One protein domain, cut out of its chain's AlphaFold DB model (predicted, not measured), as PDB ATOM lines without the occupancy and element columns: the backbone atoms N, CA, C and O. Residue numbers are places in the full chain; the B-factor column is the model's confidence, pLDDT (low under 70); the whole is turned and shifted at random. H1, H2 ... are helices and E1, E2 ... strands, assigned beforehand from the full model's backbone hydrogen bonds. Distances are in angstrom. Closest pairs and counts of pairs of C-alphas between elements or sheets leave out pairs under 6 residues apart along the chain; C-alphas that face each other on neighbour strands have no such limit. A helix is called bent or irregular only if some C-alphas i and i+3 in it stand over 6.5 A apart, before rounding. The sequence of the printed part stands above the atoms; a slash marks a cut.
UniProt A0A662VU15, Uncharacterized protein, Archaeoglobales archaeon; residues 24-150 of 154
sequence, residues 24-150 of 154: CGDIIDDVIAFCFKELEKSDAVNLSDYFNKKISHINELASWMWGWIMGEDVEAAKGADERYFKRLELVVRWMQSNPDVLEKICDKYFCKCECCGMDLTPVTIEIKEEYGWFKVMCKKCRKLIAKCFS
ATOM      1  N   CYS A  24       5.881 -28.161 -36.533       94.19
ATOM      2  CA  CYS A  24       6.507 -29.187 -37.365       94.19
ATOM      3  C   CYS A  24       5.991 -29.121 -38.809       94.19
ATOM      4  O   CYS A  24       6.746 -29.410 -39.730       94.19
ATOM      5  N   GLY A  25       4.734 -28.713 -38.998       94.44
ATOM      6  CA  GLY A  25       4.141 -28.444 -40.302       94.44
ATOM      7  C   GLY A  25       4.820 -27.300 -41.052       94.44
ATOM      8  O   GLY A  25       5.137 -27.458 -42.226       94.44
ATOM      9  N   ASP A  26       5.107 -26.192 -40.372       91.50
ATOM     10  CA  ASP A  26       5.821 -25.051 -40.952       91.50
ATOM     11  C   ASP A  26       7.216 -25.465 -41.444       91.50
ATOM     12  O   ASP A  26       7.631 -25.098 -42.537       91.50
ATOM     13  N   ILE A  27       7.914 -26.320 -40.691       90.56
ATOM     14  CA  ILE A  27       9.223 -26.850 -41.097       90.56
ATOM     15  C   ILE A  27       9.104 -27.812 -42.292       90.56
ATOM     16  O   ILE A  27       9.991 -27.841 -43.144       90.56
ATOM     17  N   ILE A  28       8.024 -28.596 -42.399       91.62
ATOM     18  CA  ILE A  28       7.756 -29.387 -43.613       91.62
ATOM     19  C   ILE A  28       7.580 -28.448 -44.811       91.62
ATOM     20  O   ILE A  28       8.186 -28.683 -45.857       91.62
ATOM     21  N   ASP A  29       6.800 -27.374 -44.658       91.50
ATOM     22  CA  ASP A  29       6.626 -26.358 -45.700       91.50
ATOM     23  C   ASP A  29       7.973 -25.718 -46.084       91.50
ATOM     24  O   ASP A  29       8.227 -25.540 -47.278       91.50
ATOM     25  N   ASP A  30       8.859 -25.459 -45.115       88.81
ATOM     26  CA  ASP A  30      10.203 -24.926 -45.362       88.81
ATOM     27  C   ASP A  30      11.052 -25.887 -46.215       88.81
ATOM     28  O   ASP A  30      11.646 -25.493 -47.225       88.81
ATOM     29  N   VAL A  31      11.087 -27.171 -45.836       87.44
ATOM     30  CA  VAL A  31      11.834 -28.224 -46.546       87.44
ATOM     31  C   VAL A  31      11.302 -28.408 -47.970       87.44
ATOM     32  O   VAL A  31      12.081 -28.516 -48.923       87.44
ATOM     33  N   ILE A  32       9.979 -28.414 -48.138       88.31
ATOM     34  CA  ILE A  32       9.333 -28.539 -49.449       88.31
ATOM     35  C   ILE A  32       9.593 -27.299 -50.307       88.31
ATOM     36  O   ILE A  32       9.912 -27.438 -51.491       88.31
ATOM     37  N   ALA A  33       9.529 -26.095 -49.731       88.31
ATOM     38  CA  ALA A  33       9.898 -24.871 -50.432       88.31
ATOM     39  C   ALA A  33      11.339 -24.964 -50.949       88.31
ATOM     40  O   ALA A  33      11.595 -24.683 -52.121       88.31
ATOM     41  N   PHE A  34      12.277 -25.415 -50.114       85.81
ATOM     42  CA  PHE A  34      13.676 -25.561 -50.513       85.81
ATOM     43  C   PHE A  34      13.862 -26.596 -51.632       85.81
ATOM     44  O   PHE A  34      14.614 -26.369 -52.579       85.81
ATOM     45  N   CYS A  35      13.105 -27.694 -51.603       83.94
ATOM     46  CA  CYS A  35      13.074 -28.650 -52.708       83.94
ATOM     47  C   CYS A  35      12.531 -28.025 -54.009       83.94
ATOM     48  O   CYS A  35      13.093 -28.262 -55.075       83.94
ATOM     49  N   PHE A  36      11.490 -27.185 -53.946       85.25
ATOM     50  CA  PHE A  36      11.009 -26.412 -55.101       85.25
ATOM     51  C   PHE A  36      12.048 -25.433 -55.642       85.25
ATOM     52  O   PHE A  36      12.150 -25.253 -56.852       85.25
ATOM     53  N   LYS A  37      12.856 -24.837 -54.768       81.06
ATOM     54  CA  LYS A  37      13.971 -23.990 -55.192       81.06
ATOM     55  C   LYS A  37      15.020 -24.762 -55.981       81.06
ATOM     56  O   LYS A  37      15.481 -24.315 -57.025       81.06
ATOM     57  N   GLU A  38      15.349 -25.962 -55.527       78.69
ATOM     58  CA  GLU A  38      16.275 -26.838 -56.240       78.69
ATOM     59  C   GLU A  38      15.660 -27.454 -57.513       78.69
ATOM     60  O   GLU A  38      16.396 -27.899 -58.398       78.69
ATOM     61  N   LEU A  39      14.327 -27.460 -57.647       76.38
ATOM     62  CA  LEU A  39      13.623 -27.877 -58.865       76.38
ATOM     63  C   LEU A  39      13.831 -26.916 -60.035       76.38
ATOM     64  O   LEU A  39      13.830 -27.380 -61.170       76.38
ATOM     65  N   GLU A  40      14.074 -25.619 -59.802       68.25
ATOM     66  CA  GLU A  40      14.392 -24.672 -60.890       68.25
ATOM     67  C   GLU A  40      15.645 -25.080 -61.680       68.25
ATOM     68  O   GLU A  40      15.806 -24.701 -62.838       68.25
ATOM     69  N   LYS A  41      16.521 -25.884 -61.067       68.31
ATOM     70  CA  LYS A  41      17.764 -26.388 -61.662       68.31
ATOM     71  C   LYS A  41      17.626 -27.808 -62.229       68.31
ATOM     72  O   LYS A  41      18.636 -28.418 -62.574       68.31
ATOM     73  N   SER A  42      16.417 -28.376 -62.261       67.38
ATOM     74  CA  SER A  42      16.175 -29.791 -62.565       67.38
ATOM     75  C   SER A  42      15.190 -29.993 -63.719       67.38
ATOM     76  O   SER A  42      14.155 -29.340 -63.781       67.38
ATOM     77  N   ASP A  43      15.449 -30.997 -64.565       64.50
ATOM     78  CA  ASP A  43      14.517 -31.471 -65.605       64.50
ATOM     79  C   ASP A  43      13.432 -32.430 -65.059       64.50
ATOM     80  O   ASP A  43      12.851 -33.231 -65.796       64.50
ATOM     81  N   ALA A  44      13.180 -32.428 -63.746       64.75
ATOM     82  CA  ALA A  44      12.240 -33.355 -63.130       64.75
ATOM     83  C   ALA A  44      10.786 -33.049 -63.529       64.75
ATOM     84  O   ALA A  44      10.266 -31.960 -63.294       64.75
ATOM     85  N   VAL A  45      10.117 -34.058 -64.093       64.69
ATOM     86  CA  VAL A  45       8.709 -33.983 -64.529       64.69
ATOM     87  C   VAL A  45       7.749 -34.501 -63.449       64.69
ATOM     88  O   VAL A  45       6.606 -34.060 -63.381       64.69
ATOM     89  N   ASN A  46       8.215 -35.411 -62.582       71.88
ATOM     90  CA  ASN A  46       7.448 -35.963 -61.463       71.88
ATOM     91  C   ASN A  46       7.940 -35.365 -60.137       71.88
ATOM     92  O   ASN A  46       9.060 -35.643 -59.702       71.88
ATOM     93  N   LEU A  47       7.091 -34.552 -59.503       72.12
ATOM     94  CA  LEU A  47       7.397 -33.909 -58.230       72.12
ATOM     95  C   LEU A  47       7.498 -34.899 -57.068       72.12
ATOM     96  O   LEU A  47       8.430 -34.780 -56.280       72.12
ATOM     97  N   SER A  48       6.597 -35.878 -56.963       69.00
ATOM     98  CA  SER A  48       6.597 -36.837 -55.849       69.00
ATOM     99  C   SER A  48       7.880 -37.676 -55.854       69.00
ATOM    100  O   SER A  48       8.568 -37.766 -54.838       69.00
ATOM    101  N   ASP A  49       8.298 -38.169 -57.027       71.69
ATOM    102  CA  ASP A  49       9.586 -38.864 -57.182       71.69
ATOM    103  C   ASP A  49      10.781 -37.954 -56.875       71.69
ATOM    104  O   ASP A  49      11.777 -38.398 -56.297       71.69
ATOM    105  N   TYR A  50      10.711 -36.682 -57.281       77.19
ATOM    106  CA  TYR A  50      11.768 -35.717 -57.006       77.19
ATOM    107  C   TYR A  50      11.909 -35.454 -55.506       77.19
ATOM    108  O   TYR A  50      13.023 -35.530 -54.981       77.19
ATOM    109  N   PHE A  51      10.799 -35.188 -54.815       74.62
ATOM    110  CA  PHE A  51      10.785 -34.976 -53.373       74.62
ATOM    111  C   PHE A  51      11.317 -36.213 -52.659       74.62
ATOM    112  O   PHE A  51      12.260 -36.084 -51.887       74.62
ATOM    113  N   ASN A  52      10.836 -37.413 -52.992       69.69
ATOM    114  CA  ASN A  52      11.317 -38.657 -52.385       69.69
ATOM    115  C   ASN A  52      12.829 -38.862 -52.588       69.69
ATOM    116  O   ASN A  52      13.542 -39.192 -51.638       69.69
ATOM    117  N   LYS A  53      13.360 -38.584 -53.788       75.56
ATOM    118  CA  LYS A  53      14.811 -38.627 -54.044       75.56
ATOM    119  C   LYS A  53      15.568 -37.587 -53.223       75.56
ATOM    120  O   LYS A  53      16.555 -37.928 -52.580       75.56
ATOM    121  N   LYS A  54      15.128 -36.331 -53.188       75.75
ATOM    122  CA  LYS A  54      15.797 -35.300 -52.376       75.75
ATOM    123  C   LYS A  54      15.725 -35.609 -50.885       75.75
ATOM    124  O   LYS A  54      16.703 -35.406 -50.173       75.75
ATOM    125  N   ILE A  55      14.616 -36.185 -50.442       69.56
ATOM    126  CA  ILE A  55      14.379 -36.535 -49.048       69.56
ATOM    127  C   ILE A  55      15.201 -37.770 -48.639       69.56
ATOM    128  O   ILE A  55      15.658 -37.866 -47.504       69.56
ATOM    129  N   SER A  56      15.548 -38.662 -49.570       69.56
ATOM    130  CA  SER A  56      16.551 -39.702 -49.293       69.56
ATOM    131  C   SER A  56      17.965 -39.144 -49.032       69.56
ATOM    132  O   SER A  56      18.734 -39.762 -48.298       69.56
ATOM    133  N   HIS A  57      18.270 -37.929 -49.508       70.88
ATOM    134  CA  HIS A  57      19.525 -37.199 -49.262       70.88
ATOM    135  C   HIS A  57      19.371 -36.044 -48.254       70.88
ATOM    136  O   HIS A  57      20.167 -35.108 -48.210       70.88
ATOM    137  N   ILE A  58      18.338 -36.078 -47.417       66.94
ATOM    138  CA  ILE A  58      17.903 -34.904 -46.650       66.94
ATOM    139  C   ILE A  58      18.866 -34.428 -45.558       66.94
ATOM    140  O   ILE A  58      18.749 -33.290 -45.128       66.94
ATOM    141  N   ASN A  59      19.844 -35.230 -45.124       67.44
ATOM    142  CA  ASN A  59      20.905 -34.731 -44.234       67.44
ATOM    143  C   ASN A  59      21.783 -33.686 -44.947       67.44
ATOM    144  O   ASN A  59      22.199 -32.695 -44.342       67.44
ATOM    145  N   GLU A  60      22.025 -33.876 -46.246       71.88
ATOM    146  CA  GLU A  60      22.693 -32.886 -47.093       71.88
ATOM    147  C   GLU A  60      21.772 -31.684 -47.307       71.88
ATOM    148  O   GLU A  60      22.211 -30.548 -47.157       71.88
ATOM    149  N   LEU A  61      20.476 -31.928 -47.546       68.69
ATOM    150  CA  LEU A  61      19.473 -30.870 -47.694       68.69
ATOM    151  C   LEU A  61      19.362 -29.995 -46.440       68.69
ATOM    152  O   LEU A  61      19.366 -28.780 -46.559       68.69
ATOM    153  N   ALA A  62      19.305 -30.589 -45.248       69.81
ATOM    154  CA  ALA A  62      19.237 -29.879 -43.975       69.81
ATOM    155  C   ALA A  62      20.513 -29.070 -43.716       69.81
ATOM    156  O   ALA A  62      20.441 -27.933 -43.259       69.81
ATOM    157  N   SER A  63      21.678 -29.622 -44.072       71.50
ATOM    158  CA  SER A  63      22.959 -28.909 -43.995       71.50
ATOM    159  C   SER A  63      23.012 -27.730 -44.970       71.50
ATOM    160  O   SER A  63      23.508 -26.658 -44.626       71.50
ATOM    161  N   TRP A  64      22.472 -27.900 -46.180       71.88
ATOM    162  CA  TRP A  64      22.365 -26.827 -47.164       71.88
ATOM    163  C   TRP A  64      21.369 -25.772 -46.723       71.88
ATOM    164  O   TRP A  64      21.742 -24.610 -46.703       71.88
ATOM    165  N   MET A  65      20.160 -26.158 -46.307       72.88
ATOM    166  CA  MET A  65      19.161 -25.259 -45.729       72.88
ATOM    167  C   MET A  65      19.758 -24.477 -44.567       72.88
ATOM    168  O   MET A  65      19.593 -23.269 -44.524       72.88
ATOM    169  N   TRP A  66      20.529 -25.117 -43.689       71.62
ATOM    170  CA  TRP A  66      21.221 -24.434 -42.602       71.62
ATOM    171  C   TRP A  66      22.229 -23.394 -43.100       71.62
ATOM    172  O   TRP A  66      22.144 -22.228 -42.724       71.62
ATOM    173  N   GLY A  67      23.139 -23.777 -44.001       69.44
ATOM    174  CA  GLY A  67      24.086 -22.832 -44.604       69.44
ATOM    175  C   GLY A  67      23.405 -21.743 -45.444       69.44
ATOM    176  O   GLY A  67      23.969 -20.672 -45.672       69.44
ATOM    177  N   TRP A  68      22.187 -21.993 -45.921       67.06
ATOM    178  CA  TRP A  68      21.392 -21.045 -46.690       67.06
ATOM    179  C   TRP A  68      20.641 -20.064 -45.779       67.06
ATOM    180  O   TRP A  68      20.711 -18.860 -46.007       67.06
ATOM    181  N   ILE A  69      20.025 -20.557 -44.702       66.44
ATOM    182  CA  ILE A  69      19.290 -19.773 -43.702       66.44
ATOM    183  C   ILE A  69      20.249 -18.940 -42.843       66.44
ATOM    184  O   ILE A  69      19.939 -17.802 -42.541       66.44
ATOM    185  N   MET A  70      21.427 -19.441 -42.470       62.56
ATOM    186  CA  MET A  70      22.230 -18.804 -41.410       62.56
ATOM    187  C   MET A  70      23.362 -17.892 -41.876       62.56
ATOM    188  O   MET A  70      24.064 -17.323 -41.044       62.56
ATOM    189  N   GLY A  71      23.563 -17.715 -43.182       60.78
ATOM    190  CA  GLY A  71      24.783 -17.039 -43.630       60.78
ATOM    191  C   GLY A  71      26.001 -17.969 -43.626       60.78
ATOM    192  O   GLY A  71      25.909 -19.143 -43.280       60.78
ATOM    193  N   GLU A  72      27.159 -17.447 -44.033       54.62
ATOM    194  CA  GLU A  72      28.451 -18.130 -43.828       54.62
ATOM    195  C   GLU A  72      28.903 -18.092 -42.351       54.62
ATOM    196  O   GLU A  72      29.784 -18.856 -41.962       54.62
ATOM    197  N   ASP A  73      28.284 -17.248 -41.514       54.28
ATOM    198  CA  ASP A  73      28.678 -17.034 -40.118       54.28
ATOM    199  C   ASP A  73      27.795 -17.818 -39.133       54.28
ATOM    200  O   ASP A  73      26.924 -17.302 -38.430       54.28
ATOM    201  N   VAL A  74      28.048 -19.124 -39.108       52.72
ATOM    202  CA  VAL A  74      27.360 -20.116 -38.271       52.72
ATOM    203  C   VAL A  74      27.494 -19.816 -36.766       52.72
ATOM    204  O   VAL A  74      26.663 -20.274 -35.988       52.72
ATOM    205  N   GLU A  75      28.502 -19.052 -36.325       51.56
ATOM    206  CA  GLU A  75      28.751 -18.750 -34.903       51.56
ATOM    207  C   GLU A  75      27.794 -17.685 -34.338       51.56
ATOM    208  O   GLU A  75      27.310 -17.837 -33.214       51.56
ATOM    209  N   ALA A  76      27.448 -16.649 -35.114       45.97
ATOM    210  CA  ALA A  76      26.535 -15.579 -34.683       45.97
ATOM    211  C   ALA A  76      25.077 -16.054 -34.526       45.97
ATOM    212  O   ALA A  76      24.282 -15.470 -33.788       45.97
ATOM    213  N   ALA A  77      24.735 -17.147 -35.205       51.25
ATOM    214  CA  ALA A  77      23.372 -17.603 -35.411       51.25
ATOM    215  C   ALA A  77      22.943 -18.721 -34.414       51.25
ATOM    216  O   ALA A  77      21.762 -19.045 -34.272       51.25
ATOM    217  N   LYS A  78      23.888 -19.253 -33.619       46.84
ATOM    218  CA  LYS A  78      23.668 -20.338 -32.636       46.84
ATOM    219  C   LYS A  78      22.668 -20.015 -31.515       46.84
ATOM    220  O   LYS A  78      22.040 -20.924 -30.986       46.84
ATOM    221  N   GLY A  79      22.496 -18.746 -31.133       46.38
ATOM    222  CA  GLY A  79      21.701 -18.379 -29.949       46.38
ATOM    223  C   GLY A  79      20.179 -18.344 -30.150       46.38
ATOM    224  O   GLY A  79      19.433 -18.668 -29.226       46.38
ATOM    225  N   ALA A  80      19.702 -17.947 -31.335       51.03
ATOM    226  CA  ALA A  80      18.273 -17.742 -31.604       51.03
ATOM    227  C   ALA A  80      17.595 -18.963 -32.256       51.03
ATOM    228  O   ALA A  80      16.425 -19.230 -31.982       51.03
ATOM    229  N   ASP A  81      18.347 -19.757 -33.024       64.88
ATOM    230  CA  ASP A  81      17.799 -20.760 -33.950       64.88
ATOM    231  C   ASP A  81      18.176 -22.213 -33.629       64.88
ATOM    232  O   ASP A  81      17.810 -23.136 -34.354       64.88
ATOM    233  N   GLU A  82      18.828 -22.476 -32.492       68.69
ATOM    234  CA  GLU A  82      19.111 -23.846 -32.035       68.69
ATOM    235  C   GLU A  82      17.842 -24.704 -31.896       68.69
ATOM    236  O   GLU A  82      17.851 -25.909 -32.157       68.69
ATOM    237  N   ARG A  83      16.731 -24.084 -31.475       76.44
ATOM    238  CA  ARG A  83      15.428 -24.758 -31.372       76.44
ATOM    239  C   ARG A  83      14.847 -25.076 -32.742       76.44
ATOM    240  O   ARG A  83      14.316 -26.170 -32.910       76.44
ATOM    241  N   TYR A  84      14.972 -24.155 -33.699       79.94
ATOM    242  CA  TYR A  84      14.564 -24.402 -35.079       79.94
ATOM    243  C   TYR A  84      15.378 -25.551 -35.666       79.94
ATOM    244  O   TYR A  84      14.791 -26.515 -36.139       79.94
ATOM    245  N   PHE A  85      16.706 -25.525 -35.530       77.94
ATOM    246  CA  PHE A  85      17.583 -26.564 -36.069       77.94
ATOM    247  C   PHE A  85      17.302 -27.947 -35.470       77.94
ATOM    248  O   PHE A  85      17.108 -28.912 -36.207       77.94
ATOM    249  N   LYS A  86      17.176 -28.048 -34.140       82.62
ATOM    250  CA  LYS A  86      16.784 -29.308 -33.480       82.62
ATOM    251  C   LYS A  86      15.447 -29.825 -34.010       82.62
ATOM    252  O   LYS A  86      15.271 -31.028 -34.187       82.62
ATOM    253  N   ARG A  87      14.498 -28.926 -34.282       87.19
ATOM    254  CA  ARG A  87      13.179 -29.305 -34.799       87.19
ATOM    255  C   ARG A  87      13.208 -29.639 -36.292       87.19
ATOM    256  O   ARG A  87      12.519 -30.573 -36.690       87.19
ATOM    257  N   LEU A  88      14.056 -28.973 -37.075       86.06
ATOM    258  CA  LEU A  88      14.369 -29.308 -38.463       86.06
ATOM    259  C   LEU A  88      14.936 -30.722 -38.552       86.06
ATOM    260  O   LEU A  88      14.401 -31.527 -39.302       86.06
ATOM    261  N   GLU A  89      15.930 -31.071 -37.730       83.94
ATOM    262  CA  GLU A  89      16.481 -32.432 -37.683       83.94
ATOM    263  C   GLU A  89      15.412 -33.491 -37.372       83.94
ATOM    264  O   GLU A  89      15.393 -34.551 -38.001       83.94
ATOM    265  N   LEU A  90      14.507 -33.221 -36.422       90.69
ATOM    266  CA  LEU A  90      13.412 -34.139 -36.085       90.69
ATOM    267  C   LEU A  90      12.443 -34.334 -37.255       90.69
ATOM    268  O   LEU A  90      12.112 -35.471 -37.589       90.69
ATOM    269  N   VAL A  91      12.008 -33.239 -37.883       91.56
ATOM    270  CA  VAL A  91      11.104 -33.275 -39.043       91.56
ATOM    271  C   VAL A  91      11.755 -34.026 -40.196       91.56
ATOM    272  O   VAL A  91      11.161 -34.945 -40.749       91.56
ATOM    273  N   VAL A  92      13.009 -33.704 -40.495       86.12
ATOM    274  CA  VAL A  92      13.801 -34.328 -41.550       86.12
ATOM    275  C   VAL A  92      13.932 -35.841 -41.339       86.12
ATOM    276  O   VAL A  92      13.625 -36.619 -42.243       86.12
ATOM    277  N   ARG A  93      14.305 -36.283 -40.132       87.56
ATOM    278  CA  ARG A  93      14.388 -37.717 -39.791       87.56
ATOM    279  C   ARG A  93      13.036 -38.414 -39.889       87.56
ATOM    280  O   ARG A  93      12.960 -39.560 -40.339       87.56
ATOM    281  N   TRP A  94      11.969 -37.734 -39.470       92.75
ATOM    282  CA  TRP A  94      10.617 -38.260 -39.595       92.75
ATOM    283  C   TRP A  94      10.221 -38.424 -41.066       92.75
ATOM    284  O   TRP A  94       9.739 -39.495 -41.426       92.75
ATOM    285  N   MET A  95      10.502 -37.444 -41.931       89.94
ATOM    286  CA  MET A  95      10.221 -37.521 -43.372       89.94
ATOM    287  C   MET A  95      10.952 -38.702 -44.032       89.94
ATOM    288  O   MET A  95      10.345 -39.423 -44.818       89.94
ATOM    289  N   GLN A  96      12.214 -38.969 -43.665       86.50
ATOM    290  CA  GLN A  96      12.956 -40.148 -44.152       86.50
ATOM    291  C   GLN A  96      12.342 -41.471 -43.702       86.50
ATOM    292  O   GLN A  96      12.349 -42.447 -44.445       86.50
ATOM    293  N   SER A  97      11.863 -41.512 -42.460       89.88
ATOM    294  CA  SER A  97      11.340 -42.734 -41.848       89.88
ATOM    295  C   SER A  97       9.890 -43.018 -42.248       89.88
ATOM    296  O   SER A  97       9.389 -44.104 -41.971       89.88
ATOM    297  N   ASN A  98       9.210 -42.054 -42.880       91.19
ATOM    298  CA  ASN A  98       7.792 -42.129 -43.231       91.19
ATOM    299  C   ASN A  98       7.534 -41.717 -44.699       91.19
ATOM    300  O   ASN A  98       6.707 -40.831 -44.942       91.19
ATOM    301  N   PRO A  99       8.197 -42.350 -45.689       87.31
ATOM    302  CA  PRO A  99       8.069 -41.976 -47.100       87.31
ATOM    303  C   PRO A  99       6.626 -42.084 -47.619       87.31
ATOM    304  O   PRO A  99       6.168 -41.193 -48.324       87.31
ATOM    305  N   ASP A 100       5.864 -43.095 -47.190       89.25
ATOM    306  CA  ASP A 100       4.463 -43.269 -47.610       89.25
ATOM    307  C   ASP A 100       3.546 -42.142 -47.103       89.25
ATOM    308  O   ASP A 100       2.542 -41.793 -47.726       89.25
ATOM    309  N   VAL A 101       3.845 -41.591 -45.922       91.50
ATOM    310  CA  VAL A 101       3.071 -40.482 -45.344       91.50
ATOM    311  C   VAL A 101       3.429 -39.184 -46.053       91.50
ATOM    312  O   VAL A 101       2.556 -38.380 -46.370       91.50
ATOM    313  N   LEU A 102       4.714 -39.005 -46.334       87.81
ATOM    314  CA  LEU A 102       5.234 -37.882 -47.087       87.81
ATOM    315  C   LEU A 102       4.684 -37.837 -48.519       87.81
ATOM    316  O   LEU A 102       4.285 -36.768 -48.965       87.81
ATOM    317  N   GLU A 103       4.602 -38.971 -49.215       87.19
ATOM    318  CA  GLU A 103       3.988 -39.045 -50.546       87.19
ATOM    319  C   GLU A 103       2.533 -38.562 -50.501       87.19
ATOM    320  O   GLU A 103       2.147 -37.698 -51.282       87.19
ATOM    321  N   LYS A 104       1.753 -39.002 -49.503       91.44
ATOM    322  CA  LYS A 104       0.373 -38.524 -49.298       91.44
ATOM    323  C   LYS A 104       0.303 -37.023 -49.023       91.44
ATOM    324  O   LYS A 104      -0.613 -36.361 -49.508       91.44
ATOM    325  N   ILE A 105       1.243 -36.485 -48.245       91.81
ATOM    326  CA  ILE A 105       1.362 -35.041 -47.996       91.81
ATOM    327  C   ILE A 105       1.653 -34.298 -49.308       91.81
ATOM    328  O   ILE A 105       0.981 -33.311 -49.612       91.81
ATOM    329  N   CYS A 106       2.610 -34.782 -50.102       87.81
ATOM    330  CA  CYS A 106       2.975 -34.213 -51.398       87.81
ATOM    331  C   CYS A 106       1.799 -34.230 -52.375       87.81
ATOM    332  O   CYS A 106       1.437 -33.184 -52.915       87.81
ATOM    333  N   ASP A 107       1.149 -35.376 -52.537       88.00
ATOM    334  CA  ASP A 107       0.016 -35.540 -53.442       88.00
ATOM    335  C   ASP A 107      -1.154 -34.633 -53.059       88.00
ATOM    336  O   ASP A 107      -1.797 -34.036 -53.929       88.00
ATOM    337  N   LYS A 108      -1.410 -34.490 -51.753       90.75
ATOM    338  CA  LYS A 108      -2.517 -33.678 -51.248       90.75
ATOM    339  C   LYS A 108      -2.259 -32.177 -51.379       90.75
ATOM    340  O   LYS A 108      -3.176 -31.455 -51.765       90.75
ATOM    341  N   TYR A 109      -1.047 -31.713 -51.071       89.94
ATOM    342  CA  TYR A 109      -0.774 -30.282 -50.878       89.94
ATOM    343  C   TYR A 109       0.188 -29.659 -51.896       89.94
ATOM    344  O   TYR A 109       0.190 -28.438 -52.062       89.94
ATOM    345  N   PHE A 110       1.011 -30.456 -52.579       88.56
ATOM    346  CA  PHE A 110       2.172 -29.957 -53.327       88.56
ATOM    347  C   PHE A 110       2.283 -30.460 -54.770       88.56
ATOM    348  O   PHE A 110       3.098 -29.936 -55.526       88.56
ATOM    349  N   CYS A 111       1.438 -31.397 -55.204       86.69
ATOM    350  CA  CYS A 111       1.352 -31.793 -56.614       86.69
ATOM    351  C   CYS A 111       0.446 -30.869 -57.434       86.69
ATOM    352  O   CYS A 111       0.668 -30.688 -58.630       86.69
ATOM    353  N   LYS A 112      -0.567 -30.258 -56.808       90.75
ATOM    354  CA  LYS A 112      -1.521 -29.357 -57.466       90.75
ATOM    355  C   LYS A 112      -1.742 -28.099 -56.651       90.75
ATOM    356  O   LYS A 112      -1.768 -28.119 -55.428       90.75
ATOM    357  N   CYS A 113      -1.970 -26.990 -57.344       91.75
ATOM    358  CA  CYS A 113      -2.381 -25.759 -56.691       91.75
ATOM    359  C   CYS A 113      -3.799 -25.907 -56.127       91.75
ATOM    360  O   CYS A 113      -4.758 -25.988 -56.895       91.75
ATOM    361  N   GLU A 114      -3.949 -25.823 -54.807       90.88
ATOM    362  CA  GLU A 114      -5.248 -25.910 -54.122       90.88
ATOM    363  C   GLU A 114      -6.277 -24.882 -54.615       90.88
ATOM    364  O   GLU A 114      -7.479 -25.121 -54.577       90.88
ATOM    365  N   CYS A 115      -5.817 -23.725 -55.100       91.75
ATOM    366  CA  CYS A 115      -6.703 -22.654 -55.546       91.75
ATOM    367  C   CYS A 115      -7.233 -22.856 -56.973       91.75
ATOM    368  O   CYS A 115      -8.356 -22.451 -57.265       91.75
ATOM    369  N   CYS A 116      -6.440 -23.430 -57.885       93.31
ATOM    370  CA  CYS A 116      -6.783 -23.458 -59.314       93.31
ATOM    371  C   CYS A 116      -6.627 -24.822 -60.000       93.31
ATOM    372  O   CYS A 116      -6.831 -24.911 -61.214       93.31
ATOM    373  N   GLY A 117      -6.234 -25.856 -59.250       91.50
ATOM    374  CA  GLY A 117      -6.077 -27.238 -59.706       91.50
ATOM    375  C   GLY A 117      -4.929 -27.481 -60.687       91.50
ATOM    376  O   GLY A 117      -4.814 -28.587 -61.203       91.50
ATOM    377  N   MET A 118      -4.106 -26.468 -60.978       91.06
ATOM    378  CA  MET A 118      -2.966 -26.592 -61.888       91.06
ATOM    379  C   MET A 118      -1.892 -27.496 -61.284       91.06
ATOM    380  O   MET A 118      -1.503 -27.275 -60.136       91.06
ATOM    381  N   ASP A 119      -1.386 -28.437 -62.079       89.75
ATOM    382  CA  ASP A 119      -0.233 -29.255 -61.707       89.75
ATOM    383  C   ASP A 119       0.980 -28.363 -61.441       89.75
ATOM    384  O   ASP A 119       1.318 -27.470 -62.230       89.75
ATOM    385  N   LEU A 120       1.615 -28.580 -60.297       87.38
ATOM    386  CA  LEU A 120       2.826 -27.884 -59.903       87.38
ATOM    387  C   LEU A 120       4.012 -28.578 -60.578       87.38
ATOM    388  O   LEU A 120       4.140 -29.794 -60.565       87.38
ATOM    389  N   THR A 121       4.843 -27.789 -61.245       85.50
ATOM    390  CA  THR A 121       6.015 -28.200 -62.026       85.50
ATOM    391  C   THR A 121       6.964 -27.001 -62.099       85.50
ATOM    392  O   THR A 121       6.507 -25.873 -61.873       85.50
ATOM    393  N   PRO A 122       8.238 -27.169 -62.495       82.19
ATOM    394  CA  PRO A 122       9.162 -26.039 -62.654       82.19
ATOM    395  C   PRO A 122       8.618 -24.912 -63.556       82.19
ATOM    396  O   PRO A 122       8.841 -23.726 -63.312       82.19
ATOM    397  N   VAL A 123       7.824 -25.251 -64.578       84.81
ATOM    398  CA  VAL A 123       7.255 -24.256 -65.501       84.81
ATOM    399  C   VAL A 123       6.003 -23.563 -64.958       84.81
ATOM    400  O   VAL A 123       5.722 -22.436 -65.372       84.81
ATOM    401  N   THR A 124       5.273 -24.180 -64.021       88.56
ATOM    402  CA  THR A 124       4.013 -23.656 -63.455       88.56
ATOM    403  C   THR A 124       4.167 -22.994 -62.084       88.56
ATOM    404  O   THR A 124       3.223 -22.347 -61.617       88.56
ATOM    405  N   ILE A 125       5.346 -23.080 -61.466       89.94
ATOM    406  CA  ILE A 125       5.696 -22.349 -60.242       89.94
ATOM    407  C   ILE A 125       6.551 -21.114 -60.546       89.94
ATOM    408  O   ILE A 125       7.262 -21.057 -61.547       89.94
ATOM    409  N   GLU A 126       6.463 -20.107 -59.688       91.19
ATOM    410  CA  GLU A 126       7.342 -18.939 -59.641       91.19
ATOM    411  C   GLU A 126       7.927 -18.853 -58.236       91.19
ATOM    412  O   GLU A 126       7.185 -18.951 -57.256       91.19
ATOM    413  N   ILE A 127       9.238 -18.647 -58.145       89.06
ATOM    414  CA  ILE A 127       9.919 -18.407 -56.879       89.06
ATOM    415  C   ILE A 127      10.220 -16.918 -56.772       89.06
ATOM    416  O   ILE A 127      10.722 -16.299 -57.709       89.06
ATOM    417  N   LYS A 128       9.856 -16.329 -55.635       88.69
ATOM    418  CA  LYS A 128      10.101 -14.921 -55.332       88.69
ATOM    419  C   LYS A 128      10.831 -14.770 -54.020       88.69
ATOM    420  O   LYS A 128      10.394 -15.337 -53.023       88.69
ATOM    421  N   GLU A 129      11.860 -13.940 -54.016       84.00
ATOM    422  CA  GLU A 129      12.567 -13.540 -52.805       84.00
ATOM    423  C   GLU A 129      12.074 -12.156 -52.374       84.00
ATOM    424  O   GLU A 129      12.118 -11.195 -53.140       84.00
ATOM    425  N   GLU A 130      11.494 -12.067 -51.177       80.62
ATOM    426  CA  GLU A 130      10.905 -10.843 -50.631       80.62
ATOM    427  C   GLU A 130      11.068 -10.818 -49.104       80.62
ATOM    428  O   GLU A 130      10.572 -11.709 -48.412       80.62
ATOM    429  N   TYR A 131      11.686  -9.759 -48.569       71.94
ATOM    430  CA  TYR A 131      11.811  -9.494 -47.123       71.94
ATOM    431  C   TYR A 131      12.459 -10.628 -46.317       71.94
ATOM    432  O   TYR A 131      11.990 -10.970 -45.230       71.94
ATOM    433  N   GLY A 132      13.513 -11.236 -46.858       72.88
ATOM    434  CA  GLY A 132      14.178 -12.358 -46.205       72.88
ATOM    435  C   GLY A 132      13.354 -13.649 -46.223       72.88
ATOM    436  O   GLY A 132      13.520 -14.502 -45.361       72.88
ATOM    437  N   TRP A 133      12.422 -13.794 -47.163       80.06
ATOM    438  CA  TRP A 133      11.702 -15.036 -47.430       80.06
ATOM    439  C   TRP A 133      11.851 -15.385 -48.894       80.06
ATOM    440  O   TRP A 133      11.729 -14.501 -49.741       80.06
ATOM    441  N   PHE A 134      11.969 -16.671 -49.203       85.12
ATOM    442  CA  PHE A 134      11.658 -17.135 -50.546       85.12
ATOM    443  C   PHE A 134      10.299 -17.837 -50.546       85.12
ATOM    444  O   PHE A 134       9.971 -18.638 -49.667       85.12
ATOM    445  N   LYS A 135       9.468 -17.477 -51.519       90.94
ATOM    446  CA  LYS A 135       8.072 -17.887 -51.647       90.94
ATOM    447  C   LYS A 135       7.897 -18.632 -52.956       90.94
ATOM    448  O   LYS A 135       8.214 -18.097 -54.014       90.94
ATOM    449  N   VAL A 136       7.330 -19.826 -52.884       91.44
ATOM    450  CA  VAL A 136       6.924 -20.620 -54.041       91.44
ATOM    451  C   VAL A 136       5.460 -20.313 -54.321       91.44
ATOM    452  O   VAL A 136       4.594 -20.527 -53.471       91.44
ATOM    453  N   MET A 137       5.166 -19.788 -55.505       93.88
ATOM    454  CA  MET A 137       3.825 -19.372 -55.902       93.88
ATOM    455  C   MET A 137       3.377 -20.068 -57.181       93.88
ATOM    456  O   MET A 137       4.169 -20.351 -58.075       93.88
ATOM    457  N   CYS A 138       2.073 -20.293 -57.316       93.25
ATOM    458  CA  CYS A 138       1.501 -20.760 -58.574       93.25
ATOM    459  C   CYS A 138       1.532 -19.630 -59.617       93.25
ATOM    460  O   CYS A 138       0.934 -18.575 -59.399       93.25
ATOM    461  N   LYS A 139       2.140 -19.845 -60.792       93.50
ATOM    462  CA  LYS A 139       2.183 -18.833 -61.868       93.50
ATOM    463  C   LYS A 139       0.798 -18.433 -62.374       93.50
ATOM    464  O   LYS A 139       0.601 -17.268 -62.708       93.50
ATOM    465  N   LYS A 140      -0.163 -19.365 -62.399       94.19
ATOM    466  CA  LYS A 140      -1.522 -19.125 -62.920       94.19
ATOM    467  C   LYS A 140      -2.366 -18.235 -62.012       94.19
ATOM    468  O   LYS A 140      -2.977 -17.291 -62.495       94.19
ATOM    469  N   CYS A 141      -2.445 -18.555 -60.720       94.81
ATOM    470  CA  CYS A 141      -3.350 -17.867 -59.786       94.81
ATOM    471  C   CYS A 141      -2.635 -17.032 -58.719       94.81
ATOM    472  O   CYS A 141      -3.295 -16.405 -57.897       94.81
ATOM    473  N   ARG A 142      -1.294 -17.021 -58.716       93.94
ATOM    474  CA  ARG A 142      -0.441 -16.272 -57.777       93.94
ATOM    475  C   ARG A 142      -0.619 -16.663 -56.305       93.94
ATOM    476  O   ARG A 142      -0.138 -15.961 -55.422       93.94
ATOM    477  N   LYS A 143      -1.287 -17.786 -56.025       93.88
ATOM    478  CA  LYS A 143      -1.441 -18.323 -54.670       93.88
ATOM    479  C   LYS A 143      -0.098 -18.851 -54.157       93.88
ATOM    480  O   LYS A 143       0.626 -19.513 -54.901       93.88
ATOM    481  N   LEU A 144       0.193 -18.573 -52.887       92.12
ATOM    482  CA  LEU A 144       1.327 -19.138 -52.159       92.12
ATOM    483  C   LEU A 144       1.147 -20.654 -51.989       92.12
ATOM    484  O   LEU A 144       0.089 -21.087 -51.540       92.12
ATOM    485  N   ILE A 145       2.176 -21.420 -52.345       91.19
ATOM    486  CA  ILE A 145       2.240 -22.884 -52.211       91.19
ATOM    487  C   ILE A 145       3.033 -23.243 -50.955       91.19
ATOM    488  O   ILE A 145       2.555 -23.985 -50.105       91.19
ATOM    489  N   ALA A 146       4.238 -22.688 -50.841       90.81
ATOM    490  CA  ALA A 146       5.137 -22.867 -49.709       90.81
ATOM    491  C   ALA A 146       6.036 -21.630 -49.584       90.81
ATOM    492  O   ALA A 146       6.205 -20.871 -50.544       90.81
ATOM    493  N   LYS A 147       6.615 -21.406 -48.411       88.75
ATOM    494  CA  LYS A 147       7.620 -20.364 -48.182       88.75
ATOM    495  C   LYS A 147       8.632 -20.885 -47.180       88.75
ATOM    496  O   LYS A 147       8.273 -21.715 -46.362       88.75
ATOM    497  N   CYS A 148       9.836 -20.347 -47.232       84.12
ATOM    498  CA  CYS A 148      10.862 -20.604 -46.236       84.12
ATOM    499  C   CYS A 148      11.609 -19.309 -45.952       84.12
ATOM    500  O   CYS A 148      11.791 -18.460 -46.837       84.12
ATOM    501  N   PHE A 149      11.994 -19.140 -44.692       75.56
ATOM    502  CA  PHE A 149      12.783 -17.996 -44.273       75.56
ATOM    503  C   PHE A 149      14.188 -18.086 -44.883       75.56
ATOM    504  O   PHE A 149      14.762 -19.163 -45.010       75.56
ATOM    505  N   SER A 150      14.707 -16.949 -45.329       66.31
ATOM    506  CA  SER A 150      15.997 -16.785 -45.993       66.31
ATOM    507  C   SER A 150      16.528 -15.377 -45.744       66.31
ATOM    508  O   SER A 150      16.323 -14.480 -46.563       66.31
TER     509      SER A 150
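AT A GLANCE: This is residues 24 to 150 of the 154 residues of an uncharacterized protein of Archaeoglobales archaeon (UniProt A0A662VU15). What shape do the parts make? Helix H1 runs through the middle, with a three-stranded antiparallel sheet, E1 - E2 - E3, over one side of it and H2, H3 and H4 set round its other sides. H3 and H4 form a hairpin, and H5 packs on H2. What is printed, and how large is it? The printed part has 127 residues with five named helices, H1 to H5, followed by three named strands; its class is mixed, helices and strands. It is compact, with a radius of gyration of the C-alphas of 14.3 A and spans of 43 by 34 by 24 A.

HOW THE PARTS SIT: What does the first helix meet? H1, residues 24 to 39, is on the sheet of E1, residues 125 to 130, E2, residues 133 to 138, and E3, residues 144 to 149: two layers, a helix on one face of a sheet, at a height over the sheet of 6.3 A. It runs across the strands, at 75 degrees to E3 on the local plane, and its closest C-alphas to E3 are those of Asp 30 and Cys 148, 4.5 A apart. How are the strands paired? They form a meander, each strand the antiparallel neighbour of the one before, with N 128 and O 135 of E1 and E2 at 2.9 A and N 136 and O 146 of E2 and E3 at 2.8 A, within hydrogen-bond range. Which helices stand round the first? H2, residues 47 to 56, only just touches residues 32 to 35 of H1, with 3 pairs of C-alphas within 8 A, the closest being Cys 35 and Phe 51 at 6.8 A. Residues 87 to 91 of H4, residues 78 to 97, touch residues 24 to 28 of H1, about perpendicular at 79 degrees, with the C-alphas of Ile 27 and Leu 88 closest at 6.3 A. H3, residues 58 to 69, and H4 are a helical hairpin at a shallow tilt of 26 degrees, opposite ways, with the C-alphas of Ile 58 and Val 92 closest at 6.6 A. Where is the last helix, and are the helices' backbones whole? H5, residues 99 to 109, touches H2, with the C-alphas of Ser 48 and Glu 103 closest at 6.3 A, and is apart from H1. Every O i to N i+4 pair is within hydrogen-bond range in H1, H2, H3 and H5, and 13 of 16 are in H4.

IN THESE COORDINATES: Where do the helices run? H1 begins at C-alpha 24, (6.507, -29.187, -37.365), and is 22.7 A long. H4 is 27.2 A long, has a kink of 27 degrees near residue 85, and is irregular, with C-alphas 80 and 83 7.6 A apart. Where does the last strand end? E3 ends at C-alpha 149, (12.783, -17.996, -44.273).

THE WHOLE: How far does it reach, and is it unbroken? The two C-alphas farthest apart, those of Glu 75 and Gly 117, are 43.6 A apart, and the printed part has no cut. Which link is long, and where is confidence low? H5 to E1 is a long link, residues 110 to 124. In this model 31 printed residues have a pLDDT under 70, among them residues 40 to 45 and 67 to 82.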